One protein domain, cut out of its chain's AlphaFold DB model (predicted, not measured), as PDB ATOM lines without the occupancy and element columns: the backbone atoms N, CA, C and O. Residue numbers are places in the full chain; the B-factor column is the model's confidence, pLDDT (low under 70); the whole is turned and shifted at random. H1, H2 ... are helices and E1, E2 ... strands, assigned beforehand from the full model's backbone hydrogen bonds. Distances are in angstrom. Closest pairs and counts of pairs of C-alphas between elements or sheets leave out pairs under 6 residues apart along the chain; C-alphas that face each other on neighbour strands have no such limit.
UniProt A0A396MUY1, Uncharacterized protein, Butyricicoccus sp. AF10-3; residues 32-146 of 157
ATOM      1  N   TRP A  32      97.776 119.938  37.915       60.59
ATOM      2  CA  TRP A  32      96.313 119.802  38.001       60.59
ATOM      3  C   TRP A  32      95.882 118.591  38.835       60.59
ATOM      4  O   TRP A  32      94.991 118.719  39.671       60.59
ATOM      5  N   LEU A  33      96.543 117.441  38.652       63.16
ATOM      6  CA  LEU A  33      96.318 116.249  39.470       63.16
ATOM      7  C   LEU A  33      96.607 116.529  40.940       63.16
ATOM      8  O   LEU A  33      95.753 116.257  41.766       63.16
ATOM      9  N   VAL A  34      97.747 117.134  41.275       65.19
ATOM     10  CA  VAL A  34      98.075 117.464  42.667       65.19
ATOM     11  C   VAL A  34      97.100 118.493  43.241       65.19
ATOM     12  O   VAL A  34      96.671 118.318  44.371       65.19
ATOM     13  N   ASN A  35      96.673 119.511  42.488       69.50
ATOM     14  CA  ASN A  35      95.742 120.524  42.997       69.50
ATOM     15  C   ASN A  35      94.320 119.972  43.241       69.50
ATOM     16  O   ASN A  35      93.783 120.133  44.336       69.50
ATOM     17  N   SER A  36      93.724 119.272  42.266       72.44
ATOM     18  CA  SER A  36      92.385 118.683  42.433       72.44
ATOM     19  C   SER A  36      92.381 117.491  43.393       72.44
ATOM     20  O   SER A  36      91.445 117.342  44.172       72.44
ATOM     21  N   LEU A  37      93.430 116.659  43.391       80.06
ATOM     22  CA  LEU A  37      93.561 115.558  44.348       80.06
ATOM     23  C   LEU A  37      93.793 116.080  45.771       80.06
ATOM     24  O   LEU A  37      93.229 115.525  46.707       80.06
ATOM     25  N   SER A  38      94.553 117.168  45.943       80.38
ATOM     26  CA  SER A  38      94.729 117.799  47.259       80.38
ATOM     27  C   SER A  38      93.408 118.313  47.809       80.38
ATOM     28  O   SER A  38      93.137 118.125  48.986       80.38
ATOM     29  N   PHE A  39      92.548 118.894  46.967       84.81
ATOM     30  CA  PHE A  39      91.218 119.323  47.399       84.81
ATOM     31  C   PHE A  39      90.377 118.150  47.926       84.81
ATOM     32  O   PHE A  39      89.784 118.248  49.000       84.81
ATOM     33  N   VAL A  40      90.395 117.010  47.227       89.50
ATOM     34  CA  VAL A  40      89.716 115.781  47.673       89.50
ATOM     35  C   VAL A  40      90.300 115.267  48.991       89.50
ATOM     36  O   VAL A  40      89.543 114.940  49.902       89.50
ATOM     37  N   LEU A  41      91.629 115.232  49.133       89.81
ATOM     38  CA  LEU A  41      92.294 114.787  50.363       89.81
ATOM     39  C   LEU A  41      92.011 115.710  51.552       89.81
ATOM     40  O   LEU A  41      91.806 115.222  52.658       89.81
ATOM     41  N   VAL A  42      91.961 117.025  51.331       92.62
ATOM     42  CA  VAL A  42      91.614 118.005  52.369       92.62
ATOM     43  C   VAL A  42      90.176 117.802  52.830       92.62
ATOM     44  O   VAL A  42      89.940 117.740  54.034       92.62
ATOM     45  N   ILE A  43      89.222 117.626  51.910       93.69
ATOM     46  CA  ILE A  43      87.833 117.313  52.277       93.69
ATOM     47  C   ILE A  43      87.775 116.018  53.089       93.69
ATOM     48  O   ILE A  43      87.109 115.968  54.118       93.69
ATOM     49  N   LEU A  44      88.493 114.980  52.662       96.06
ATOM     50  CA  LEU A  44      88.502 113.689  53.346       96.06
ATOM     51  C   LEU A  44      89.111 113.803  54.752       96.06
ATOM     52  O   LEU A  44      88.549 113.268  55.704       96.06
ATOM     53  N   ALA A  45      90.190 114.573  54.909       95.06
ATOM     54  CA  ALA A  45      90.779 114.875  56.210       95.06
ATOM     55  C   ALA A  45      89.802 115.640  57.117       95.06
ATOM     56  O   ALA A  45      89.649 115.285  58.282       95.06
ATOM     57  N   VAL A  46      89.089 116.639  56.584       96.00
ATOM     58  CA  VAL A  46      88.055 117.376  57.328       96.00
ATOM     59  C   VAL A  46      86.936 116.438  57.775       96.00
ATOM     60  O   VAL A  46      86.537 116.485  58.934       96.00
ATOM     61  N   VAL A  47      86.461 115.546  56.902       96.31
ATOM     62  CA  VAL A  47      85.437 114.550  57.250       96.31
ATOM     63  C   VAL A  47      85.923 113.631  58.368       96.31
ATOM     64  O   VAL A  47      85.188 113.416  59.328       96.31
ATOM     65  N   VAL A  48      87.160 113.132  58.293       94.81
ATOM     66  CA  VAL A  48      87.741 112.297  59.356       94.81
ATOM     67  C   VAL A  48      87.798 113.062  60.673       94.81
ATOM     68  O   VAL A  48      87.328 112.544  61.679       94.81
ATOM     69  N   ILE A  49      88.288 114.304  60.671       93.94
ATOM     70  CA  ILE A  49      88.349 115.143  61.877       93.94
ATOM     71  C   ILE A  49      86.949 115.354  62.464       93.94
ATOM     72  O   ILE A  49      86.752 115.161  63.663       93.94
ATOM     73  N   LEU A  50      85.964 115.704  61.633       92.81
ATOM     74  CA  LEU A  50      84.587 115.924  62.077       92.81
ATOM     75  C   LEU A  50      83.965 114.654  62.661       92.81
ATOM     76  O   LEU A  50      83.344 114.716  63.721       92.81
ATOM     77  N   ILE A  51      84.160 113.502  62.014       91.44
ATOM     78  CA  ILE A  51      83.694 112.212  62.531       91.44
ATOM     79  C   ILE A  51      84.404 111.888  63.848       91.44
ATOM     80  O   ILE A  51      83.743 111.493  64.800       91.44
ATOM     81  N   SER A  52      85.719 112.090  63.955       87.62
ATOM     82  CA  SER A  52      86.471 111.834  65.188       87.62
ATOM     83  C   SER A  52      85.984 112.693  66.356       87.62
ATOM     84  O   SER A  52      85.761 112.169  67.448       87.62
ATOM     85  N   VAL A  53      85.767 113.993  66.140       87.38
ATOM     86  CA  VAL A  53      85.230 114.900  67.168       87.38
ATOM     87  C   VAL A  53      83.782 114.539  67.517       87.38
ATOM     88  O   VAL A  53      83.427 114.488  68.691       87.38
ATOM     89  N   GLY A  54      82.954 114.221  66.519       81.81
ATOM     90  CA  GLY A  54      81.560 113.834  66.734       81.81
ATOM     91  C   GLY A  54      81.417 112.520  67.502       81.81
ATOM     92  O   GLY A  54      80.675 112.451  68.479       81.81
ATOM     93  N   VAL A  55      82.159 111.484  67.099       83.69
ATOM     94  CA  VAL A  55      82.134 110.162  67.741       83.69
ATOM     95  C   VAL A  55      82.702 110.234  69.149       83.69
ATOM     96  O   VAL A  55      82.097 109.672  70.055       83.69
ATOM     97  N   SER A  56      83.819 110.936  69.364       74.31
ATOM     98  CA  SER A  56      84.374 111.100  70.714       74.31
ATOM     99  C   SER A  56      83.400 111.841  71.629       74.31
ATOM    100  O   SER A  56      83.064 111.320  72.690       74.31
ATOM    101  N   GLY A  57      82.871 112.990  71.200       78.31
ATOM    102  CA  GLY A  57      81.890 113.752  71.975       78.31
ATOM    103  C   GLY A  57      80.648 112.929  72.321       78.31
ATOM    104  O   GLY A  57      80.251 112.869  73.484       78.31
ATOM    105  N   TYR A  58      80.076 112.231  71.335       82.25
ATOM    106  CA  TYR A  58      78.911 111.369  71.536       82.25
ATOM    107  C   TYR A  58      79.206 110.192  72.471       82.25
ATOM    108  O   TYR A  58      78.428 109.914  73.385       82.25
ATOM    109  N   TYR A  59      80.328 109.502  72.266       84.56
ATOM    110  CA  TYR A  59      80.688 108.323  73.046       84.56
ATOM    111  C   TYR A  59      80.956 108.682  74.509       84.56
ATOM    112  O   TYR A  59      80.369 108.070  75.402       84.56
ATOM    113  N   TYR A  60      81.770 109.710  74.770       81.81
ATOM    114  CA  TYR A  60      82.070 110.139  76.136       81.81
ATOM    115  C   TYR A  60      80.831 110.666  76.863       81.81
ATOM    116  O   TYR A  60      80.626 110.312  78.024       81.81
ATOM    117  N   ALA A  61      79.975 111.445  76.191       83.69
ATOM    118  CA  ALA A  61      78.713 111.900  76.775       83.69
ATOM    119  C   ALA A  61      77.797 110.717  77.117       83.69
ATOM    120  O   ALA A  61      77.304 110.619  78.236       83.69
ATOM    121  N   THR A  62      77.655 109.759  76.199       86.50
ATOM    122  CA  THR A  62      76.821 108.570  76.414       86.50
ATOM    123  C   THR A  62      77.321 107.744  77.597       86.50
ATOM    124  O   THR A  62      76.528 107.354  78.451       86.50
ATOM    125  N   VAL A  63      78.625 107.470  77.684       84.88
ATOM    126  CA  VAL A  63      79.200 106.717  78.812       84.88
ATOM    127  C   VAL A  63      78.962 107.453  80.129       84.88
ATOM    128  O   VAL A  63      78.544 106.835  81.110       84.88
ATOM    129  N   ARG A  64      79.165 108.775  80.138       84.56
ATOM    130  CA  ARG A  64      78.931 109.629  81.302       84.56
ATOM    131  C   ARG A  64      77.477 109.562  81.771       84.56
ATOM    132  O   ARG A  64      77.236 109.311  82.948       84.56
ATOM    133  N   ASP A  65      76.529 109.734  80.857       87.19
ATOM    134  CA  ASP A  65      75.098 109.734  81.170       87.19
ATOM    135  C   ASP A  65      74.629 108.363  81.668       87.19
ATOM    136  O   ASP A  65      73.865 108.270  82.631       87.19
ATOM    137  N   ASN A  66      75.133 107.281  81.069       86.12
ATOM    138  CA  ASN A  66      74.842 105.923  81.527       86.12
ATOM    139  C   ASN A  66      75.363 105.677  82.946       86.12
ATOM    140  O   ASN A  66      74.647 105.097  83.765       86.12
ATOM    141  N   LEU A  67      76.586 106.117  83.254       86.25
ATOM    142  CA  LEU A  67      77.168 105.952  84.585       86.25
ATOM    143  C   LEU A  67      76.405 106.774  85.631       86.25
ATOM    144  O   LEU A  67      76.043 106.243  86.680       86.25
ATOM    145  N   ALA A  68      76.094 108.031  85.313       87.50
ATOM    146  CA  ALA A  68      75.320 108.919  86.174       87.50
ATOM    147  C   ALA A  68      73.926 108.349  86.470       87.50
ATOM    148  O   ALA A  68      73.498 108.306  87.622       87.50
ATOM    149  N   SER A  69      73.241 107.857  85.434       88.19
ATOM    150  CA  SER A  69      71.915 107.246  85.545       88.19
ATOM    151  C   SER A  69      71.930 105.983  86.408       88.19
ATOM    152  O   SER A  69      71.083 105.819  87.291       88.19
ATOM    153  N   ARG A  70      72.931 105.112  86.221       86.25
ATOM    154  CA  ARG A  70      73.118 103.912  87.052       86.25
ATOM    155  C   ARG A  70      73.366 104.282  88.513       86.25
ATOM    156  O   ARG A  70      72.661 103.781  89.383       86.25
ATOM    157  N   ALA A  71      74.299 105.199  88.776       86.94
ATOM    158  CA  ALA A  71      74.616 105.652  90.128       86.94
ATOM    159  C   ALA A  71      73.406 106.297  90.824       86.94
ATOM    160  O   ALA A  71      73.122 105.978  91.980       86.94
ATOM    161  N   ALA A  72      72.659 107.154  90.121       88.00
ATOM    162  CA  ALA A  72      71.444 107.778  90.642       88.00
ATOM    163  C   ALA A  72      70.366 106.732  90.965       88.00
ATOM    164  O   ALA A  72      69.827 106.730  92.069       88.00
ATOM    165  N   THR A  73      70.118 105.789  90.052       88.69
ATOM    166  CA  THR A  73      69.123 104.721  90.247       88.69
ATOM    167  C   THR A  73      69.478 103.825  91.436       88.69
ATOM    168  O   THR A  73      68.616 103.515  92.264       88.69
ATOM    169  N   THR A  74      70.748 103.425  91.561       87.06
ATOM    170  CA  THR A  74      71.222 102.643  92.711       87.06
ATOM    171  C   THR A  74      71.067 103.437  94.005       87.06
ATOM    172  O   THR A  74      70.503 102.917  94.965       87.06
ATOM    173  N   SER A  75      71.484 104.704  94.024       87.81
ATOM    174  CA  SER A  75      71.390 105.564  95.212       87.81
ATOM    175  C   SER A  75      69.942 105.769  95.658       87.81
ATOM    176  O   SER A  75      69.640 105.651  96.843       87.81
ATOM    177  N   ASP A  76      69.026 106.009  94.717       89.31
ATOM    178  CA  ASP A  76      67.599 106.153  95.009       89.31
ATOM    179  C   ASP A  76      66.983 104.859  95.542       89.31
ATOM    180  O   ASP A  76      66.176 104.896  96.472       89.31
ATOM    181  N   THR A  77      67.393 103.709  95.004       88.44
ATOM    182  CA  THR A  77      66.951 102.400  95.499       88.44
ATOM    183  C   THR A  77      67.431 102.165  96.930       88.44
ATOM    184  O   THR A  77      66.633 101.790  97.789       88.44
ATOM    185  N   PHE A  78      68.707 102.443  97.212       90.12
ATOM    186  CA  PHE A  78      69.273 102.336  98.558       90.12
ATOM    187  C   PHE A  78      68.556 103.253  99.541       90.12
ATOM    188  O   PHE A  78      68.074 102.784 100.568       90.12
ATOM    189  N   ARG A  79      68.403 104.529  99.181       86.44
ATOM    190  CA  ARG A  79      67.704 105.526  99.996       86.44
ATOM    191  C   ARG A  79      66.261 105.131 100.306       86.44
ATOM    192  O   ARG A  79      65.745 105.475 101.361       86.44
ATOM    193  N   LYS A  80      65.582 104.463  99.373       89.00
ATOM    194  CA  LYS A  80      64.168 104.112  99.524       89.00
ATOM    195  C   LYS A  80      63.939 102.830 100.322       89.00
ATOM    196  O   LYS A  80      62.902 102.724 100.969       89.00
ATOM    197  N   TYR A  81      64.845 101.857 100.231       89.06
ATOM    198  CA  TYR A  81      64.574 100.505 100.732       89.06
ATOM    199  C   TYR A  81      65.617  99.951 101.690       89.06
ATOM    200  O   TYR A  81      65.332  98.955 102.342       89.06
ATOM    201  N   PHE A  82      66.818 100.526 101.752       87.12
ATOM    202  CA  PHE A  82      67.956  99.896 102.423       87.12
ATOM    203  C   PHE A  82      68.686 100.813 103.403       87.12
ATOM    204  O   PHE A  82      69.675 100.384 103.971       87.12
ATOM    205  N   THR A  83      68.219 102.040 103.649       83.69
ATOM    206  CA  THR A  83      68.859 102.976 104.596       83.69
ATOM    207  C   THR A  83      68.129 103.126 105.933       83.69
ATOM    208  O   THR A  83      68.520 103.974 106.731       83.69
ATOM    209  N   ASP A  84      67.094 102.324 106.198       87.38
ATOM    210  CA  ASP A  84      66.325 102.392 107.454       87.38
ATOM    211  C   ASP A  84      67.177 102.016 108.676       87.38
ATOM    212  O   ASP A  84      67.042 102.605 109.748       87.38
ATOM    213  N   THR A  85      68.084 101.049 108.512       89.94
ATOM    214  CA  THR A  85      69.070 100.668 109.528       89.94
ATOM    215  C   THR A  85      70.447 100.510 108.901       89.94
ATOM    216  O   THR A  85      70.575 100.181 107.718       89.94
ATOM    217  N   TYR A  86      71.490 100.716 109.707       86.81
ATOM    218  CA  TYR A  86      72.866 100.559 109.243       86.81
ATOM    219  C   TYR A  86      73.167  99.121 108.795       86.81
ATOM    220  O   TYR A  86      73.776  98.932 107.748       86.81
ATOM    221  N   ASP A  87      72.689  98.111 109.527       89.94
ATOM    222  CA  ASP A  87      72.926  96.701 109.189       89.94
ATOM    223  C   ASP A  87      72.278  96.312 107.858       89.94
ATOM    224  O   ASP A  87      72.884  95.610 107.047       89.94
ATOM    225  N   GLN A  88      71.064  96.804 107.598       89.19
ATOM    226  CA  GLN A  88      70.381  96.584 106.326       89.19
ATOM    227  C   GLN A  88      71.117  97.270 105.171       89.19
ATOM    228  O   GLN A  88      71.310  96.652 104.123       89.19
ATOM    229  N   PHE A  89      71.566  98.512 105.374       90.75
ATOM    230  CA  PHE A  89      72.389  99.227 104.401       90.75
ATOM    231  C   PHE A  89      73.658  98.442 104.089       90.75
ATOM    232  O   PHE A  89      73.945  98.173 102.924       90.75
ATOM    233  N   TYR A  90      74.391  98.052 105.131       90.31
ATOM    234  CA  TYR A  90      75.691  97.412 105.007       90.31
ATOM    235  C   TYR A  90      75.579  96.047 104.327       90.31
ATOM    236  O   TYR A  90      76.291  95.795 103.360       90.31
ATOM    237  N   THR A  91      74.624  95.211 104.748       91.62
ATOM    238  CA  THR A  91      74.378  93.885 104.149       91.62
ATOM    239  C   THR A  91      74.075  93.999 102.654       91.62
ATOM    240  O   THR A  91      74.601  93.245 101.834       91.62
ATOM    241  N   GLN A  92      73.248  94.973 102.269       91.31
ATOM    242  CA  GLN A  92      72.861  95.158 100.871       91.31
ATOM    243  C   GLN A  92      73.965  95.808 100.038       91.31
ATOM    244  O   GLN A  92      74.140  95.456  98.869       91.31
ATOM    245  N   ALA A  93      74.730  96.730 100.620       89.56
ATOM    246  CA  ALA A  93      75.904  97.314  99.984       89.56
ATOM    247  C   ALA A  93      76.972  96.240  99.732       89.56
ATOM    248  O   ALA A  93      77.502  96.157  98.625       89.56
ATOM    249  N   GLU A  94      77.219  95.359 100.703       90.44
ATOM    250  CA  GLU A  94      78.148  94.235 100.580       90.44
ATOM    251  C   GLU A  94      77.700  93.255  99.488       90.44
ATOM    252  O   GLU A  94      78.496  92.891  98.620       90.44
ATOM    253  N   ALA A  95      76.413  92.893  99.456       90.25
ATOM    254  CA  ALA A  95      75.859  92.050  98.398       90.25
ATOM    255  C   ALA A  95      75.992  92.702  97.010       90.25
ATOM    256  O   ALA A  95      76.368  92.033  96.046       90.25
ATOM    257  N   THR A  96      75.730  94.009  96.907       88.50
ATOM    258  CA  THR A  96      75.840  94.769  95.649       88.50
ATOM    259  C   THR A  96      77.274  94.774  95.139       88.50
ATOM    260  O   THR A  96      77.515  94.467  93.975       88.50
ATOM    261  N   VAL A  97      78.229  95.062  96.020       89.38
ATOM    262  CA  VAL A  97      79.658  95.064  95.709       89.38
ATOM    263  C   VAL A  97      80.148  93.668  95.311       89.38
ATOM    264  O   VAL A  97      80.857  93.520  94.322       89.38
ATOM    265  N   THR A  98      79.727  92.627  96.028       86.94
ATOM    266  CA  THR A  98      80.193  91.251  95.787       86.94
ATOM    267  C   THR A  98      79.638  90.664  94.487       86.94
ATOM    268  O   THR A  98      80.328  89.919  93.793       86.94
ATOM    269  N   THR A  99      78.391  90.992  94.140       88.00
ATOM    270  CA  THR A  99      77.685  90.430  92.972       88.00
ATOM    271  C   THR A  99      77.712  91.327  91.737       88.00
ATOM    272  O   THR A  99      77.138  90.967  90.704       88.00
ATOM    273  N   PHE A 100      78.381  92.480  91.810       86.50
ATOM    274  CA  PHE A 100      78.523  93.380  90.674       86.50
ATOM    275  C   PHE A 100      79.160  92.626  89.499       86.50
ATOM    276  O   PHE A 100      80.178  91.962  89.668       86.50
ATOM    277  N   GLN A 101      78.546  92.659  88.317       85.19
ATOM    278  CA  GLN A 101      79.004  91.829  87.193       85.19
ATOM    279  C   GLN A 101      80.115  92.485  86.375       85.19
ATOM    280  O   GLN A 101      80.922  91.787  85.775       85.19
ATOM    281  N   ASP A 102      80.166  93.815  86.364       85.56
ATOM    282  CA  ASP A 102      81.115  94.591  85.567       85.56
ATOM    283  C   ASP A 102      82.336  95.038  86.404       85.56
ATOM    284  O   ASP A 102      82.862  96.130  86.194       85.56
ATOM    285  N   GLN A 103      82.779  94.231  87.383       81.38
ATOM    286  CA  GLN A 103      83.934  94.557  88.254       81.38
ATOM    287  C   GLN A 103      85.248  94.692  87.474       81.38
ATOM    288  O   GLN A 103      86.164  95.385  87.908       81.38
ATOM    289  N   ASP A 104      85.334  94.048  86.311       83.12
ATOM    290  CA  ASP A 104      86.450  94.139  85.371       83.12
ATOM    291  C   ASP A 104      86.477  95.469  84.595       83.12
ATOM    292  O   ASP A 104      87.503  95.828  84.018       83.12
ATOM    293  N   LYS A 105      85.362  96.212  84.584       84.12
ATOM    294  CA  LYS A 105      85.196  97.460  83.818       84.12
ATOM    295  C   LYS A 105      85.008  98.685  84.700       84.12
ATOM    296  O   LYS A 105      85.461  99.769  84.332       84.12
ATOM    297  N   PHE A 106      84.317  98.537  85.826       83.19
ATOM    298  CA  PHE A 106      83.962  99.635  86.715       83.19
ATOM    299  C   PHE A 106      84.234  99.287  88.172       83.19
ATOM    300  O   PHE A 106      84.004  98.169  88.633       83.19
ATOM    301  N   GLU A 107      84.648 100.308  88.912       85.88
ATOM    302  CA  GLU A 107      84.698 100.260  90.362       85.88
ATOM    303  C   GLU A 107      83.441 100.924  90.928       85.88
ATOM    304  O   GLU A 107      83.135 102.068  90.586       85.88
ATOM    305  N   GLN A 108      82.715 100.210  91.786       88.75
ATOM    306  CA  GLN A 108      81.596 100.763  92.537       88.75
ATOM    307  C   GLN A 108      81.995 100.888  94.002       88.75
ATOM    308  O   GLN A 108      82.386  99.904  94.626       88.75
ATOM    309  N   GLN A 109      81.867 102.100  94.538       89.88
ATOM    310  CA  GLN A 109      82.222 102.429  95.913       89.88
ATOM    311  C   GLN A 109      81.005 102.956  96.670       89.88
ATOM    312  O   GLN A 109      80.242 103.773  96.152       89.88
ATOM    313  N   PHE A 110      80.857 102.516  97.914       89.81
ATOM    314  CA  PHE A 110      79.945 103.100  98.889       89.81
ATOM    315  C   PHE A 110      80.751 103.975  99.842       89.81
ATOM    316  O   PHE A 110      81.745 103.519 100.411       89.81
ATOM    317  N   LEU A 111      80.323 105.224 100.011       88.69
ATOM    318  CA  LEU A 111      81.012 106.222 100.826       88.69
ATOM    319  C   LEU A 111      80.181 106.592 102.058       88.69
ATOM    320  O   LEU A 111      78.951 106.589 101.998       88.69
ATOM    321  N   ASP A 112      80.849 106.949 103.154       87.25
ATOM    322  CA  ASP A 112      80.207 107.614 104.290       87.25
ATOM    323  C   ASP A 112      80.015 109.124 104.034       87.25
ATOM    324  O   ASP A 112      80.480 109.682 103.038       87.25
ATOM    325  N   ALA A 113      79.354 109.813 104.969       85.50
ATOM    326  CA  ALA A 113      79.112 111.256 104.882       85.50
ATOM    327  C   ALA A 113      80.393 112.122 104.913       85.50
ATOM    328  O   ALA A 113      80.332 113.311 104.613       85.50
ATOM    329  N   ASN A 114      81.543 111.544 105.267       86.81
ATOM    330  CA  ASN A 114      82.852 112.197 105.266       86.81
ATOM    331  C   ASN A 114      83.674 111.848 104.010       86.81
ATOM    332  O   ASN A 114      84.828 112.263 103.904       86.81
ATOM    333  N   GLY A 115      83.117 111.064 103.080       86.25
ATOM    334  CA  GLY A 115      83.797 110.599 101.872       86.25
ATOM    335  C   GLY A 115      84.730 109.405 102.078       86.25
ATOM    336  O   GLY A 115      85.526 109.095 101.191       86.25
ATOM    337  N   ARG A 116      84.664 108.720 103.224       88.12
ATOM    338  CA  ARG A 116      85.431 107.490 103.462       88.12
ATOM    339  C   ARG A 116      84.790 106.326 102.727       88.12
ATOM    340  O   ARG A 116      83.584 106.125 102.819       88.12
ATOM    341  N   ILE A 117      85.609 105.531 102.052       88.81
ATOM    342  CA  ILE A 117      85.180 104.314 101.368       88.81
ATOM    343  C   ILE A 117      84.838 103.258 102.422       88.81
ATOM    344  O   ILE A 117      85.708 102.802 103.171       88.81
ATOM    345  N   LEU A 118      83.559 102.886 102.468       89.06
ATOM    346  CA  LEU A 118      83.020 101.822 103.311       89.06
ATOM    347  C   LEU A 118      83.205 100.461 102.638       89.06
ATOM    348  O   LEU A 118      83.745  99.534 103.235       89.06
ATOM    349  N   LEU A 119      82.777 100.357 101.380       89.69
ATOM    350  CA  LEU A 119      82.818  99.137 100.576       89.69
ATOM    351  C   LEU A 119      83.202  99.496  99.140       89.69
ATOM    352  O   LEU A 119      82.780 100.535  98.632       89.69
ATOM    353  N   SER A 120      83.974  98.630  98.483       88.81
ATOM    354  CA  SER A 120      84.353  98.785  97.077       88.81
ATOM    355  C   SER A 120      84.428  97.438  96.364       88.81
ATOM    356  O   SER A 120      84.894  96.458  96.946       88.81
ATOM    357  N   THR A 121      84.038  97.400  95.087       88.56
ATOM    358  CA  THR A 121      84.178  96.214  94.218       88.56
ATOM    359  C   THR A 121      85.623  95.824  93.953       88.56
ATOM    360  O   THR A 121      85.898  94.667  93.664       88.56
ATOM    361  N   SER A 122      86.568  96.750  94.105       82.00
ATOM    362  CA  SER A 122      87.999  96.456  93.991       82.00
ATOM    363  C   SER A 122      88.576  95.746  95.225       82.00
ATOM    364  O   SER A 122      89.768  95.440  95.257       82.00
ATOM    365  N   GLY A 123      87.766  95.513  96.265       72.19
ATOM    366  CA  GLY A 123      88.231  94.986  97.550       72.19
ATOM    367  C   GLY A 123      88.942  96.029  98.420       72.19
ATOM    368  O   GLY A 123      89.429  95.696  99.498       72.19
ATOM    369  N   LEU A 124      88.983  97.297  97.990       65.94
ATOM    370  CA  LEU A 124      89.424  98.427  98.808       65.94
ATOM    371  C   LEU A 124      88.340  98.788  99.840       65.94
ATOM    372  O   LEU A 124      87.652  99.797  99.714       65.94
ATOM    373  N   SER A 125      88.168  97.964 100.869       63.03
ATOM    374  CA  SER A 125      87.381  98.288 102.065       63.03
ATOM    375  C   SER A 125      88.349  98.539 103.224       63.03
ATOM    376  O   SER A 125      88.914  97.616 103.804       63.03
ATOM    377  N   GLY A 126      88.642  99.811 103.518       55.97
ATOM    378  CA  GLY A 126      89.735 100.106 104.456       55.97
ATOM    379  C   GLY A 126      90.010 101.569 104.794       55.97
ATOM    380  O   GLY A 126      91.132 101.889 105.173       55.97
ATOM    381  N   GLY A 127      89.034 102.472 104.663       58.06
ATOM    382  CA  GLY A 127      89.186 103.848 105.159       58.06
ATOM    383  C   GLY A 127      89.988 104.798 104.262       58.06
ATOM    384  O   GLY A 127      90.359 105.883 104.713       58.06
ATOM    385  N   GLY A 128      90.222 104.435 102.997       70.06
ATOM    386  CA  GLY A 128      90.631 105.400 101.973       70.06
ATOM    387  C   GLY A 128      89.538 106.449 101.746       70.06
ATOM    388  O   GLY A 128      88.355 106.160 101.915       70.06
ATOM    389  N   VAL A 129      89.917 107.675 101.382       71.88
ATOM    390  CA  VAL A 129      88.962 108.748 101.057       71.88
ATOM    391  C   VAL A 129      88.785 108.799  99.547       71.88
ATOM    392  O   VAL A 129      89.775 108.882  98.815       71.88
ATOM    393  N   ALA A 130      87.537 108.786  99.079       73.56
ATOM    394  CA  ALA A 130      87.234 109.073  97.684       73.56
ATOM    395  C   ALA A 130      87.630 110.526  97.388       73.56
ATOM    396  O   ALA A 130      86.928 111.470  97.738       73.56
ATOM    397  N   SER A 131      88.812 110.699  96.797       68.94
ATOM    398  CA  SER A 131      89.447 112.010  96.598       68.94
ATOM    399  C   SER A 131      89.142 112.598  95.220       68.94
ATOM    400  O   SER A 131      89.947 113.338  94.661       68.94
ATOM    401  N   THR A 132      88.003 112.229  94.637       78.56
ATOM    402  CA  THR A 132      87.580 112.726  93.331       78.56
ATOM    403  C   THR A 132      86.710 113.970  93.490       78.56
ATOM    404  O   THR A 132      85.985 114.140  94.475       78.56
ATOM    405  N   GLU A 133      86.798 114.878  92.520       83.31
ATOM    406  CA  GLU A 133      86.063 116.142  92.571       83.31
ATOM    407  C   GLU A 133      84.545 115.912  92.613       83.31
ATOM    408  O   GLU A 133      83.844 116.560  93.388       83.31
ATOM    409  N   ASP A 134      84.036 114.943  91.858       85.19
ATOM    410  CA  ASP A 134      82.622 114.569  91.870       85.19
ATOM    411  C   ASP A 134      82.161 114.029  93.225       85.19
ATOM    412  O   ASP A 134      81.089 114.411  93.683       85.19
ATOM    413  N   ALA A 135      82.971 113.226  93.917       85.69
ATOM    414  CA  ALA A 135      82.660 112.796  95.278       85.69
ATOM    415  C   ALA A 135      82.547 114.007  96.216       85.69
ATOM    416  O   ALA A 135      81.571 114.128  96.958       85.69
ATOM    417  N   SER A 136      83.480 114.961  96.133       86.81
ATOM    418  CA  SER A 136      83.440 116.182  96.952       86.81
ATOM    419  C   SER A 136      82.222 117.074  96.652       86.81
ATOM    420  O   SER A 136      81.571 117.594  97.566       86.81
ATOM    421  N   GLN A 137      81.855 117.209  95.375       87.19
ATOM    422  CA  GLN A 137      80.677 117.958  94.939       87.19
ATOM    423  C   GLN A 137      79.380 117.253  95.351       87.19
ATOM    424  O   GLN A 137      78.434 117.909  95.784       87.19
ATOM    425  N   ALA A 138      79.332 115.922  95.271       87.75
ATOM    426  CA  ALA A 138      78.172 115.145  95.683       87.75
ATOM    427  C   ALA A 138      77.966 115.184  97.204       87.75
ATOM    428  O   ALA A 138      76.835 115.349  97.657       87.75
ATOM    429  N   LEU A 139      79.045 115.104  97.991       88.44
ATOM    430  CA  LEU A 139      78.995 115.187  99.455       88.44
ATOM    431  C   LEU A 139      78.549 116.573  99.939       88.44
ATOM    432  O   LEU A 139      77.735 116.676 100.854       88.44
ATOM    433  N   SER A 140      79.043 117.641  99.306       87.50
ATOM    434  CA  SER A 140      78.681 119.020  99.664       87.50
ATOM    435  C   SER A 140      77.298 119.432  99.149       87.50
ATOM    436  O   SER A 140      76.534 120.076  99.865       87.50
ATOM    437  N   GLY A 141      76.964 119.063  97.911       84.69
ATOM    438  CA  GLY A 141      75.724 119.450  97.242       84.69
ATOM    439  C   GLY A 141      74.550 118.500  97.468       84.69
ATOM    440  O   GLY A 141      73.427 118.851  97.103       84.69
ATOM    441  N   GLN A 142      74.798 117.308  98.028       81.56
ATOM    442  CA  GLN A 142      73.828 116.214  98.191       81.56
ATOM    443  C   GLN A 142      73.064 115.878  96.898       81.56
ATOM    444  O   GLN A 142      71.868 115.581  96.903       81.56
ATOM    445  N   LYS A 143      73.756 115.966  95.761       79.94
ATOM    446  CA  LYS A 143      73.219 115.724  94.417       79.94
ATOM    447  C   LYS A 143      74.218 114.913  93.610       79.94
ATOM    448  O   LYS A 143      75.411 114.951  93.886       79.94
ATOM    449  N   THR A 144      73.736 114.215  92.588       82.75
ATOM    450  CA  THR A 144      74.610 113.535  91.630       82.75
ATOM    451  C   THR A 144      75.559 114.549  90.995       82.75
ATOM    452  O   THR A 144      75.114 115.520  90.383       82.75
ATOM    453  N   ALA A 145      76.856 114.310  91.137       82.56
ATOM    454  CA  ALA A 145      77.909 115.048  90.465       82.56
ATOM    455  C   ALA A 145      78.694 114.077  89.585       82.56
ATOM    456  O   ALA A 145      78.786 112.887  89.889       82.56
ATOM    457  N   VAL A 146      79.202 114.575  88.461       82.94
ATOM    458  CA  VAL A 146      79.957 113.759  87.510       82.94
ATOM    459  C   VAL A 146      81.085 114.600  86.952       82.94
ATOM    460  O   VAL A 146      80.818 115.561  86.222       82.94
TER     461      VAL A 146
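Overview. This is residues 32 to 146 of the 157 residues of an uncharacterized protein of Butyricicoccus sp. AF10-3 (UniProt A0A396MUY1). One very long helix, H1, sticks out as an arm, with residues 32 to 63 standing free, from a small compact head. In the head, H2 folds back near the last part of H1, the small hairpin of E1 and E2 packs on H2, and the short helix H3 stands apart from H1 and H2. The printed part has 115 residues, with three named helices and two named strands in the order H1 H2 E1 E2 H3; the sheet E1 - E2 is antiparallel and the class is mostly helix. The whole is extended, with a radius of gyration of the C-alphas of 22.0 A and spans of 79 by 29 by 26 A.

Arrangement. Begin at the hairpin of E1, residues 109 to 111, and E2, residues 117 to 120, which are antiparallel at 165 degrees. Look there for N 110 and O 119, 2.9 A apart, and N 118 and O 110, 2.8 A apart, both within hydrogen-bond range. Next find H2, residues 86 to 99: its closest C-alphas to E2 are those of Val 97 and Ser 120, 6.1 A apart. H1, residues 32 to 81, is close to H2 but not clearly touching, with the C-alphas of Phe 78 and Phe 89 closest at 7.3 A. They run opposite ways at a tilt of 37 degrees, only just steep. H3, residues 133 to 141, is apart from H1, H2 and E1. In H1, H2 and H3 every O i to N i+4 pair is within hydrogen-bond range.

Along the chain. E1 is 6.3 A long and E2 7.0 A. Find C-alpha 32 at (96.313, 119.802, 38.001); from there H1 runs 72.9 A to C-alpha 81 at (64.574, 100.505, 100.732). H2 is 19.8 A long. H3 runs 11.8 A to C-alpha 141 at (75.724, 119.450, 97.242).

Size, cuts and confidence. The C-alphas of Trp 32 and Thr 85, the two farthest apart, are 78.9 A apart. The printed part has no cut, and the link E2 to H3, residues 121 to 132, is long. Look for pLDDT under 70 at residues 32 to 35, 124 to 127 and 131.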